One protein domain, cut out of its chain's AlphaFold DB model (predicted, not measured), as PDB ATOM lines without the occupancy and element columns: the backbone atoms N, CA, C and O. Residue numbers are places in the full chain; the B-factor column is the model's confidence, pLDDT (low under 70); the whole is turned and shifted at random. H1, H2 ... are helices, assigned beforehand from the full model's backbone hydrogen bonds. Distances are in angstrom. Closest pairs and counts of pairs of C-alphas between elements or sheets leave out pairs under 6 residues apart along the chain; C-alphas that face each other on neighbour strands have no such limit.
ATOM      1  N   GLU A  37     -41.313   7.965 -39.032       92.25
ATOM      2  CA  GLU A  37     -42.167   9.153 -38.927       92.25
ATOM      3  C   GLU A  37     -42.049   9.831 -37.560       92.25
ATOM      4  O   GLU A  37     -42.015  11.062 -37.481       92.25
ATOM      5  N   LEU A  38     -41.886   9.053 -36.486       92.62
ATOM      6  CA  LEU A  38     -41.580   9.586 -35.161       92.62
ATOM      7  C   LEU A  38     -40.269  10.386 -35.171       92.62
ATOM      8  O   LEU A  38     -40.246  11.525 -34.704       92.62
ATOM      9  N   ILE A  39     -39.200   9.838 -35.756       94.75
ATOM     10  CA  ILE A  39     -37.907  10.526 -35.901       94.75
ATOM     11  C   ILE A  39     -38.064  11.825 -36.704       94.75
ATOM     12  O   ILE A  39     -37.547  12.868 -36.301       94.75
ATOM     13  N   ASN A  40     -38.790  11.790 -37.823       94.25
ATOM     14  CA  ASN A  40     -39.040  12.975 -38.646       94.25
ATOM     15  C   ASN A  40     -39.775  14.067 -37.860       94.25
ATOM     16  O   ASN A  40     -39.401  15.239 -37.925       94.25
ATOM     17  N   ASN A  41     -40.789  13.686 -37.084       94.12
ATOM     18  CA  ASN A  41     -41.560  14.619 -36.279       94.12
ATOM     19  C   ASN A  41     -40.716  15.219 -35.137       94.12
ATOM     20  O   ASN A  41     -40.714  16.434 -34.951       94.12
ATOM     21  N   ILE A  42     -39.904  14.406 -34.447       95.12
ATOM     22  CA  ILE A  42     -38.957  14.894 -33.430       95.12
ATOM     23  C   ILE A  42     -37.955  15.880 -34.042       95.12
ATOM     24  O   ILE A  42     -37.695  16.928 -33.455       95.12
ATOM     25  N   ASN A  43     -37.426  15.594 -35.235       96.44
ATOM     26  CA  ASN A  43     -36.528  16.514 -35.931       96.44
ATOM     27  C   ASN A  43     -37.213  17.845 -36.270       96.44
ATOM     28  O   ASN A  43     -36.623  18.904 -36.068       96.44
ATOM     29  N   ALA A  44     -38.460  17.812 -36.747       95.19
ATOM     30  CA  ALA A  44     -39.223  19.024 -37.035       95.19
ATOM     31  C   ALA A  44     -39.517  19.837 -35.759       95.19
ATOM     32  O   ALA A  44     -39.397  21.064 -35.765       95.19
ATOM     33  N   TYR A  45     -39.833  19.161 -34.650       96.31
ATOM     34  CA  TYR A  45     -39.975  19.794 -33.341       96.31
ATOM     35  C   TYR A  45     -38.679  20.481 -32.898       96.31
ATOM     36  O   TYR A  45     -38.710  21.650 -32.509       96.31
ATOM     37  N   LEU A  46     -37.539  19.789 -32.995       96.94
ATOM     38  CA  LEU A  46     -36.237  20.352 -32.635       96.94
ATOM     39  C   LEU A  46     -35.921  21.600 -33.459       96.94
ATOM     40  O   LEU A  46     -35.537  22.614 -32.883       96.94
ATOM     41  N   GLN A  47     -36.154  21.567 -34.772       97.12
ATOM     42  CA  GLN A  47     -35.967  22.736 -35.636       97.12
ATOM     43  C   GLN A  47     -36.838  23.920 -35.194       97.12
ATOM     44  O   GLN A  47     -36.344  25.042 -35.076       97.12
ATOM     45  N   ALA A  48     -38.116  23.686 -34.885       96.38
ATOM     46  CA  ALA A  48     -39.015  24.740 -34.418       96.38
ATOM     47  C   ALA A  48     -38.585  25.327 -33.057       96.38
ATOM     48  O   ALA A  48     -38.631  26.548 -32.859       96.38
ATOM     49  N   GLU A  49     -38.137  24.487 -32.119       96.56
ATOM     50  CA  GLU A  49     -37.634  24.944 -30.818       96.56
ATOM     51  C   GLU A  49     -36.297  25.693 -30.966       96.56
ATOM     52  O   GLU A  49     -36.092  26.723 -30.320       96.56
ATOM     53  N   GLU A  50     -35.407  25.255 -31.861       97.38
ATOM     54  CA  GLU A  50     -34.168  25.967 -32.197       97.38
ATOM     55  C   GLU A  50     -34.456  27.350 -32.791       97.38
ATOM     56  O   GLU A  50     -33.853  28.343 -32.373       97.38
ATOM     57  N   GLU A  51     -35.416  27.466 -33.709       96.75
ATOM     58  CA  GLU A  51     -35.844  28.755 -34.254       96.75
ATOM     59  C   GLU A  51     -36.386  29.689 -33.166       96.75
ATOM     60  O   GLU A  51     -36.029  30.875 -33.115       96.75
ATOM     61  N   LYS A  52     -37.224  29.171 -32.261       96.50
ATOM     62  CA  LYS A  52     -37.720  29.918 -31.099       96.50
ATOM     63  C   LYS A  52     -36.563  30.366 -30.205       96.50
ATOM     64  O   LYS A  52     -36.484  31.546 -29.851       96.50
ATOM     65  N   LEU A  53     -35.615  29.478 -29.914       97.38
ATOM     66  CA  LEU A  53     -34.412  29.798 -29.152       97.38
ATOM     67  C   LEU A  53     -33.583  30.893 -29.838       97.38
ATOM     68  O   LEU A  53     -33.110  31.817 -29.174       97.38
ATOM     69  N   HIS A  54     -33.441  30.850 -31.164       97.94
ATOM     70  CA  HIS A  54     -32.772  31.897 -31.935       97.94
ATOM     71  C   HIS A  54     -33.482  33.251 -31.815       97.94
ATOM     72  O   HIS A  54     -32.815  34.279 -31.659       97.94
ATOM     73  N   ARG A  55     -34.822  33.287 -31.836       97.12
ATOM     74  CA  ARG A  55     -35.591  34.521 -31.583       97.12
ATOM     75  C   ARG A  55     -35.311  35.072 -30.183       97.12
ATOM     76  O   ARG A  55     -34.995  36.254 -30.053       97.12
ATOM     77  N   VAL A  56     -35.338  34.219 -29.160       97.44
ATOM     78  CA  VAL A  56     -35.055  34.610 -27.768       97.44
ATOM     79  C   VAL A  56     -33.622  35.127 -27.603       97.44
ATOM     80  O   VAL A  56     -33.414  36.181 -27.000       97.44
ATOM     81  N   LYS A  57     -32.629  34.460 -28.204       98.06
ATOM     82  CA  LYS A  57     -31.226  34.911 -28.197       98.06
ATOM     83  C   LYS A  57     -31.058  36.296 -28.826       98.06
ATOM     84  O   LYS A  57     -30.308  37.109 -28.294       98.06
ATOM     85  N   ARG A  58     -31.775  36.602 -29.915       97.50
ATOM     86  CA  ARG A  58     -31.740  37.943 -30.529       97.50
ATOM     87  C   ARG A  58     -32.291  39.022 -29.598       97.50
ATOM     88  O   ARG A  58     -31.691  40.092 -29.511       97.50
ATOM     89  N   PHE A  59     -33.381  38.746 -28.879       96.75
ATOM     90  CA  PHE A  59     -33.879  39.672 -27.857       96.75
ATOM     91  C   PHE A  59     -32.849  39.890 -26.752       96.75
ATOM     92  O   PHE A  59     -32.564  41.037 -26.416       96.75
ATOM     93  N   LEU A  60     -32.242  38.816 -26.240       97.12
ATOM     94  CA  LEU A  60     -31.201  38.910 -25.218       97.12
ATOM     95  C   LEU A  60     -30.044  39.812 -25.671       97.12
ATOM     96  O   LEU A  60     -29.716  40.767 -24.972       97.12
ATOM     97  N   MET A  61     -29.485  39.556 -26.857       97.81
ATOM     98  CA  MET A  61     -28.383  40.351 -27.410       97.81
ATOM     99  C   MET A  61     -28.763  41.829 -27.549       97.81
ATOM    100  O   MET A  61     -28.010  42.703 -27.130       97.81
ATOM    101  N   HIS A  62     -29.957  42.123 -28.073       95.69
ATOM    102  CA  HIS A  62     -30.429  43.499 -28.222       95.69
ATOM    103  C   HIS A  62     -30.528  44.232 -26.875       95.69
ATOM    104  O   HIS A  62     -30.096  45.379 -26.750       95.69
ATOM    105  N   TYR A  63     -31.064  43.566 -25.850       95.81
ATOM    106  CA  TYR A  63     -31.186  44.144 -24.512       95.81
ATOM    107  C   TYR A  63     -29.817  44.345 -23.859       95.81
ATOM    108  O   TYR A  63     -29.615  45.374 -23.215       95.81
ATOM    109  N   GLN A  64     -28.883  43.410 -24.049       96.88
ATOM    110  CA  GLN A  64     -27.511  43.526 -23.555       96.88
ATOM    111  C   GLN A  64     -26.801  44.735 -24.167       96.88
ATOM    112  O   GLN A  64     -26.307  45.570 -23.418       96.88
ATOM    113  N   THR A  65     -26.842  44.905 -25.491       96.06
ATOM    114  CA  THR A  65     -26.221  46.061 -26.162       96.06
ATOM    115  C   THR A  65     -26.780  47.390 -25.652       96.06
ATOM    116  O   THR A  65     -26.021  48.296 -25.314       96.06
ATOM    117  N   LEU A  66     -28.109  47.505 -25.539       94.06
ATOM    118  CA  LEU A  66     -28.747  48.726 -25.037       94.06
ATOM    119  C   LEU A  66     -28.423  48.988 -23.563       94.06
ATOM    120  O   LEU A  66     -28.318  50.140 -23.142       94.06
ATOM    121  N   HIS A  67     -28.308  47.930 -22.764       95.56
ATOM    122  CA  HIS A  67     -27.944  48.050 -21.361       95.56
ATOM    123  C   HIS A  67     -26.481  48.464 -21.196       95.56
ATOM    124  O   HIS A  67     -26.201  49.347 -20.400       95.56
ATOM    125  N   GLU A  68     -25.559  47.888 -21.965       96.00
ATOM    126  CA  GLU A  68     -24.143  48.264 -21.945       96.00
ATOM    127  C   GLU A  68     -23.935  49.739 -22.304       96.00
ATOM    128  O   GLU A  68     -23.155  50.424 -21.646       96.00
ATOM    129  N   GLU A  69     -24.646  50.251 -23.313       91.44
ATOM    130  CA  GLU A  69     -24.597  51.671 -23.674       91.44
ATOM    131  C   GLU A  69     -25.099  52.564 -22.531       91.44
ATOM    132  O   GLU A  69     -24.415  53.513 -22.147       91.44
ATOM    133  N   ALA A  70     -26.247  52.221 -21.940       93.06
ATOM    134  CA  ALA A  70     -26.822  52.971 -20.828       93.06
ATOM    135  C   ALA A  70     -25.950  52.916 -19.561       93.06
ATOM    136  O   ALA A  70     -25.825  53.908 -18.848       93.06
ATOM    137  N   SER A  71     -25.324  51.772 -19.280       93.44
ATOM    138  CA  SER A  71     -24.562  51.539 -18.050       93.44
ATOM    139  C   SER A  71     -23.189  52.209 -18.039       93.44
ATOM    140  O   SER A  71     -22.649  52.436 -16.959       93.44
ATOM    141  N   LYS A  72     -22.626  52.582 -19.201       94.25
ATOM    142  CA  LYS A  72     -21.352  53.327 -19.276       94.25
ATOM    143  C   LYS A  72     -21.409  54.661 -18.532       94.25
ATOM    144  O   LYS A  72     -20.440  55.031 -17.878       94.25
ATOM    145  N   ASN A  73     -22.527  55.379 -18.643       93.12
ATOM    146  CA  ASN A  73     -22.780  56.610 -17.898       93.12
ATOM    147  C   ASN A  73     -24.293  56.808 -17.716       93.12
ATOM    148  O   ASN A  73     -24.952  57.531 -18.466       93.12
ATOM    149  N   ALA A  74     -24.847  56.116 -16.719       94.00
ATOM    150  CA  ALA A  74     -26.289  56.028 -16.514       94.00
ATOM    151  C   ALA A  74     -26.947  57.385 -16.236       94.00
ATOM    152  O   ALA A  74     -28.066  57.622 -16.688       94.00
ATOM    153  N   GLN A  75     -26.264  58.279 -15.516       94.69
ATOM    154  CA  GLN A  75     -26.819  59.582 -15.161       94.69
ATOM    155  C   GLN A  75     -27.006  60.461 -16.404       94.69
ATOM    156  O   GLN A  75     -28.107  60.965 -16.621       94.69
ATOM    157  N   ASP A  76     -25.985  60.566 -17.258       95.25
ATOM    158  CA  ASP A  76     -26.074  61.339 -18.503       95.25
ATOM    159  C   ASP A  76     -27.027  60.684 -19.513       95.25
ATOM    160  O   ASP A  76     -27.804  61.369 -20.181       95.25
ATOM    161  N   PHE A  77     -27.030  59.348 -19.591       94.75
ATOM    162  CA  PHE A  77     -27.951  58.613 -20.457       94.75
ATOM    163  C   PHE A  77     -29.413  58.874 -20.078       94.75
ATOM    164  O   PHE A  77     -30.224  59.146 -20.962       94.75
ATOM    165  N   LEU A  78     -29.752  58.816 -18.784       95.12
ATOM    166  CA  LEU A  78     -31.116  59.013 -18.280       95.12
ATOM    167  C   LEU A  78     -31.529  60.487 -18.189       95.12
ATOM    168  O   LEU A  78     -32.726  60.773 -18.196       95.12
ATOM    169  N   ALA A  79     -30.575  61.421 -18.149       96.69
ATOM    170  CA  ALA A  79     -30.858  62.850 -18.269       96.69
ATOM    171  C   ALA A  79     -31.444  63.209 -19.648       96.69
ATOM    172  O   ALA A  79     -32.157  64.206 -19.773       96.69
ATOM    173  N   ASN A  80     -31.198  62.389 -20.678       96.75
ATOM    174  CA  ASN A  80     -31.880  62.507 -21.962       96.75
ATOM    175  C   ASN A  80     -33.312  61.926 -21.862       96.75
ATOM    176  O   ASN A  80     -33.482  60.710 -21.720       96.75
ATOM    177  N   PRO A  81     -34.364  62.754 -22.004       96.88
ATOM    178  CA  PRO A  81     -35.748  62.312 -21.840       96.88
ATOM    179  C   PRO A  81     -36.181  61.263 -22.877       96.88
ATOM    180  O   PRO A  81     -37.039  60.431 -22.579       96.88
ATOM    181  N   VAL A  82     -35.575  61.250 -24.072       97.12
ATOM    182  CA  VAL A  82     -35.837  60.221 -25.093       97.12
ATOM    183  C   VAL A  82     -35.310  58.869 -24.625       97.12
ATOM    184  O   VAL A  82     -36.022  57.870 -24.698       97.12
ATOM    185  N   ASN A  83     -34.097  58.834 -24.081       96.75
ATOM    186  CA  ASN A  83     -33.486  57.612 -23.567       96.75
ATOM    187  C   ASN A  83     -34.249  57.057 -22.359       96.75
ATOM    188  O   ASN A  83     -34.509  55.852 -22.294       96.75
ATOM    189  N   ALA A  84     -34.670  57.930 -21.438       96.94
ATOM    190  CA  ALA A  84     -35.519  57.550 -20.312       96.94
ATOM    191  C   ALA A  84     -36.858  56.957 -20.790       96.94
ATOM    192  O   ALA A  84     -37.256  55.878 -20.343       96.94
ATOM    193  N   TYR A  85     -37.518  57.602 -21.760       97.50
ATOM    194  CA  TYR A  85     -38.740  57.080 -22.374       97.50
ATOM    195  C   TYR A  85     -38.519  55.714 -23.040       97.50
ATOM    196  O   TYR A  85     -39.306  54.793 -22.823       97.50
ATOM    197  N   LEU A  86     -37.445  55.549 -23.820       96.69
ATOM    198  CA  LEU A  86     -37.135  54.290 -24.502       96.69
ATOM    199  C   LEU A  86     -36.860  53.150 -23.515       96.69
ATOM    200  O   LEU A  86     -37.307  52.028 -23.754       96.69
ATOM    201  N   LEU A  87     -36.185  53.420 -22.395       96.88
ATOM    202  CA  LEU A  87     -35.997  52.439 -21.324       96.88
ATOM    203  C   LEU A  87     -37.344  51.990 -20.741       96.88
ATOM    204  O   LEU A  87     -37.600  50.789 -20.640       96.88
ATOM    205  N   VAL A  88     -38.227  52.937 -20.407       97.44
ATOM    206  CA  VAL A  88     -39.564  52.633 -19.872       97.44
ATOM    207  C   VAL A  88     -40.404  51.864 -20.895       97.44
ATOM    208  O   VAL A  88     -41.012  50.849 -20.551       97.44
ATOM    209  N   LYS A  89     -40.412  52.286 -22.165       97.19
ATOM    210  CA  LYS A  89     -41.097  51.579 -23.257       97.19
ATOM    211  C   LYS A  89     -40.590  50.142 -23.381       97.19
ATOM    212  O   LYS A  89     -41.406  49.225 -23.481       97.19
ATOM    213  N   ARG A  90     -39.271  49.937 -23.320       96.50
ATOM    214  CA  ARG A  90     -38.656  48.609 -23.422       96.50
ATOM    215  C   ARG A  90     -39.134  47.679 -22.307       96.50
ATOM    216  O   ARG A  90     -39.569  46.567 -22.583       96.50
ATOM    217  N   LEU A  91     -39.124  48.162 -21.066       96.38
ATOM    218  CA  LEU A  91     -39.517  47.385 -19.884       96.38
ATOM    219  C   LEU A  91     -41.035  47.189 -19.731       96.38
ATOM    220  O   LEU A  91     -41.460  46.404 -18.890       96.38
ATOM    221  N   THR A  92     -41.862  47.878 -20.523       95.00
ATOM    222  CA  THR A  92     -43.331  47.803 -20.412       95.00
ATOM    223  C   THR A  92     -43.997  47.209 -21.648       95.00
ATOM    224  O   THR A  92     -44.789  46.275 -21.531       95.00
ATOM    225  N   LYS A  93     -43.709  47.755 -22.835       95.00
ATOM    226  CA  LYS A  93     -44.320  47.362 -24.108       95.00
ATOM    227  C   LYS A  93     -43.480  46.326 -24.836       95.00
ATOM    228  O   LYS A  93     -44.016  45.280 -25.189       95.00
ATOM    229  N   ASP A  94     -42.187  46.577 -25.023       94.25
ATOM    230  CA  ASP A  94     -41.360  45.688 -25.852       94.25
ATOM    231  C   ASP A  94     -41.097  44.342 -25.154       94.25
ATOM    232  O   ASP A  94     -41.026  43.309 -25.818       94.25
ATOM    233  N   TRP A  95     -41.058  44.320 -23.817       95.00
ATOM    234  CA  TRP A  95     -41.010  43.087 -23.024       95.00
ATOM    235  C   TRP A  95     -42.148  42.109 -23.360       95.00
ATOM    236  O   TRP A  95     -41.924  40.902 -23.403       95.00
ATOM    237  N   ARG A  96     -43.353  42.606 -23.675       96.38
ATOM    238  CA  ARG A  96     -44.507  41.747 -24.002       96.38
ATOM    239  C   ARG A  96     -44.277  40.897 -25.248       96.38
ATOM    240  O   ARG A  96     -44.771  39.777 -25.318       96.38
ATOM    241  N   ALA A  97     -43.503  41.397 -26.210       94.19
ATOM    242  CA  ALA A  97     -43.130  40.612 -27.383       94.19
ATOM    243  C   ALA A  97     -42.179  39.459 -27.013       94.19
ATOM    244  O   ALA A  97     -42.318  38.357 -27.538       94.19
ATOM    245  N   VAL A  98     -41.249  39.692 -26.080       96.12
ATOM    246  CA  VAL A  98     -40.323  38.661 -25.582       96.12
ATOM    247  C   VAL A  98     -41.089  37.587 -24.813       96.12
ATOM    248  O   VAL A  98     -40.936  36.401 -25.098       96.12
ATOM    249  N   GLU A  99     -41.957  38.011 -23.892       96.75
ATOM    250  CA  GLU A  99     -42.839  37.142 -23.106       96.75
ATOM    251  C   GLU A  99     -43.696  36.242 -24.009       96.75
ATOM    252  O   GLU A  99     -43.778  35.035 -23.776       96.75
ATOM    253  N   SER A 100     -44.275  36.806 -25.074       96.38
ATOM    254  CA  SER A 100     -45.088  36.058 -26.037       96.38
ATOM    255  C   SER A 100     -44.306  34.943 -26.733       96.38
ATOM    256  O   SER A 100     -44.849  33.859 -26.912       96.38
ATOM    257  N   VAL A 101     -43.052  35.189 -27.127       96.25
ATOM    258  CA  VAL A 101     -42.216  34.173 -27.792       96.25
ATOM    259  C   VAL A 101     -41.708  33.135 -26.794       96.25
ATOM    260  O   VAL A 101     -41.655  31.951 -27.107       96.25
ATOM    261  N   MET A 102     -41.356  33.546 -25.573       95.38
ATOM    262  CA  MET A 102     -40.934  32.612 -24.523       95.38
ATOM    263  C   MET A 102     -42.061  31.656 -24.115       95.38
ATOM    264  O   MET A 102     -41.801  30.478 -23.876       95.38
ATOM    265  N   SER A 103     -43.296  32.154 -24.077       95.62
ATOM    266  CA  SER A 103     -44.484  31.387 -23.678       95.62
ATOM    267  C   SER A 103     -45.063  30.521 -24.804       95.62
ATOM    268  O   SER A 103     -46.030  29.795 -24.584       95.62
ATOM    269  N   GLU A 104     -44.506  30.598 -26.012       94.06
ATOM    270  CA  GLU A 104     -44.950  29.819 -27.165       94.06
ATOM    271  C   GLU A 104     -44.701  28.317 -26.930       94.06
ATOM    272  O   GLU A 104     -43.555  27.874 -26.784       94.06
ATOM    273  N   ASN A 105     -45.776  27.525 -26.893       92.19
ATOM    274  CA  ASN A 105     -45.701  26.067 -26.814       92.19
ATOM    275  C   ASN A 105     -45.692  25.467 -28.223       92.19
ATOM    276  O   ASN A 105     -46.740  25.123 -28.767       92.19
ATOM    277  N   VAL A 106     -44.503  25.340 -28.807       90.19
ATOM    278  CA  VAL A 106     -44.343  24.713 -30.125       90.19
ATOM    279  C   VAL A 106     -44.523  23.194 -30.073       90.19
ATOM    280  O   VAL A 106     -44.972  22.621 -31.054       90.19
ATOM    281  N   GLY A 107     -44.258  22.533 -28.940       90.50
ATOM    282  CA  GLY A 107     -44.280  21.067 -28.828       90.50
ATOM    283  C   GLY A 107     -45.665  20.423 -28.935       90.50
ATOM    284  O   GLY A 107     -45.784  19.281 -29.378       90.50
ATOM    285  N   GLN A 108     -46.727  21.142 -28.563       90.75
ATOM    286  CA  GLN A 108     -48.075  20.569 -28.493       90.75
ATOM    287  C   GLN A 108     -48.586  20.056 -29.847       90.75
ATOM    288  O   GLN A 108     -49.190  18.985 -29.901       90.75
ATOM    289  N   SER A 109     -48.333  20.784 -30.937       89.31
ATOM    290  CA  SER A 109     -48.768  20.382 -32.282       89.31
ATOM    291  C   SER A 109     -48.046  19.122 -32.764       89.31
ATOM    292  O   SER A 109     -48.669  18.255 -33.371       89.31
ATOM    293  N   PHE A 110     -46.758  18.977 -32.449       91.06
ATOM    294  CA  PHE A 110     -45.953  17.815 -32.833       91.06
ATOM    295  C   PHE A 110     -46.397  16.543 -32.103       91.06
ATOM    296  O   PHE A 110     -46.562  15.498 -32.738       91.06
ATOM    297  N   VAL A 111     -46.691  16.648 -30.799       88.00
ATOM    298  CA  VAL A 111     -47.255  15.540 -30.005       88.00
ATOM    299  C   VAL A 111     -48.620  15.120 -30.546       88.00
ATOM    300  O   VAL A 111     -48.871  13.928 -30.719       88.00
ATOM    301  N   GLN A 112     -49.495  16.081 -30.860       88.00
ATOM    302  CA  GLN A 112     -50.809  15.800 -31.450       88.00
ATOM    303  C   GLN A 112     -50.698  15.139 -32.826       88.00
ATOM    304  O   GLN A 112     -51.466  14.232 -33.125       88.00
ATOM    305  N   ASN A 113     -49.723  15.545 -33.640       86.38
ATOM    306  CA  ASN A 113     -49.513  14.977 -34.967       86.38
ATOM    307  C   ASN A 113     -49.088  13.496 -34.917       86.38
ATOM    308  O   ASN A 113     -49.509  12.717 -35.764       86.38
ATOM    309  N   ILE A 114     -48.302  13.078 -33.911       85.94
ATOM    310  CA  ILE A 114     -47.996  11.649 -33.704       85.94
ATOM    311  C   ILE A 114     -49.186  10.904 -33.108       85.94
ATOM    312  O   ILE A 114     -49.628   9.900 -33.654       85.94
ATOM    313  N   THR A 115     -49.687  11.382 -31.969       81.56
ATOM    314  CA  THR A 115     -50.682  10.651 -31.165       81.56
ATOM    315  C   THR A 115     -52.058  10.582 -31.822       81.56
ATOM    316  O   THR A 115     -52.821   9.668 -31.536       81.56
ATOM    317  N   GLY A 116     -52.378  11.532 -32.703       80.81
ATOM    318  CA  GLY A 116     -53.622  11.569 -33.467       80.81
ATOM    319  C   GLY A 116     -53.539  10.928 -34.852       80.81
ATOM    320  O   GLY A 116     -54.513  11.007 -35.596       80.81
ATOM    321  N   SER A 117     -52.401  10.343 -35.236       83.50
ATOM    322  CA  SER A 117     -52.262   9.720 -36.554       83.50
ATOM    323  C   SER A 117     -52.927   8.347 -36.588       83.50
ATOM    324  O   SER A 117     -52.512   7.435 -35.882       83.50
ATOM    325  N   GLU A 118     -53.914   8.177 -37.468       79.25
ATOM    326  CA  GLU A 118     -54.549   6.875 -37.736       79.25
ATOM    327  C   GLU A 118     -53.657   5.936 -38.568       79.25
ATOM    328  O   GLU A 118     -53.931   4.743 -38.675       79.25
ATOM    329  N   VAL A 119     -52.599   6.476 -39.183       79.94
ATOM    330  CA  VAL A 119     -51.680   5.727 -40.057       79.94
ATOM    331  C   VAL A 119     -50.536   5.100 -39.259       79.94
ATOM    332  O   VAL A 119     -50.015   4.056 -39.647       79.94
ATOM    333  N   LEU A 120     -50.129   5.736 -38.157       85.62
ATOM    334  CA  LEU A 120     -49.045   5.253 -37.306       85.62
ATOM    335  C   LEU A 120     -49.588   4.234 -36.307       85.62
ATOM    336  O   LEU A 120     -50.560   4.504 -35.605       85.62
ATOM    337  N   ARG A 121     -48.936   3.072 -36.212       85.06
ATOM    338  CA  ARG A 121     -49.291   2.040 -35.234       85.06
ATOM    339  C   ARG A 121     -48.251   2.014 -34.127       85.06
ATOM    340  O   ARG A 121     -47.094   1.683 -34.370       85.06
ATOM    341  N   PHE A 122     -48.688   2.299 -32.908       88.88
ATOM    342  CA  PHE A 122     -47.884   2.098 -31.708       88.88
ATOM    343  C   PHE A 122     -48.283   0.772 -31.052       88.88
ATOM    344  O   PHE A 122     -49.480   0.567 -30.839       88.88
TER     345      PHE A 122
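This is residues 37 to 122 of the 165 residues of the protein "Hypothetical protein" of Darwinula stevensoni (UniProt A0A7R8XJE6). A long, slender helical hairpin: H1 makes one arm, H3 and then H4 run back beside it as the other, and short H2 lies at the turn, where residues 71 to 76 stand free. The 86 printed residues include four named helices, H1 to H4 in chain order, all helix in class. The whole is extended, radius of gyration of the C-alphas 20.2 A, spanning 66 by 19 by 12 A.

H1, residues 37 to 72, touches H3, residues 81 to 102, with residues 52 to 59 alone, opposite ways at a shallow tilt of 13 degrees; the closest C-alphas, Phe 59 and Val 98, are 6.9 A apart. With residues 38 to 49 alone H1 touches H4, residues 107 to 115, closest C-alphas Tyr 45 and Phe 110, 6.3 A. H2, residues 74 to 79, and H3 only just touch, only at the corner, with 3 pairs of C-alphas within 8 A, the closest Leu 78 and Ala 84, 5.1 A. Every O i to N i+4 pair is within hydrogen-bond range in H1, H2 and H4; in H3, 13 of 18 are.

H1 begins at C-alpha 37 (-42.167, 9.153, -38.927) and is 52.6 A long. H3 is 30.3 A, with a kink of 34 degrees near residue 89. H4 ends at C-alpha 115 (-50.682, 10.651, -31.165).

The printed part has no cut, its three links are tight, and no printed residue is under 70 in pLDDT.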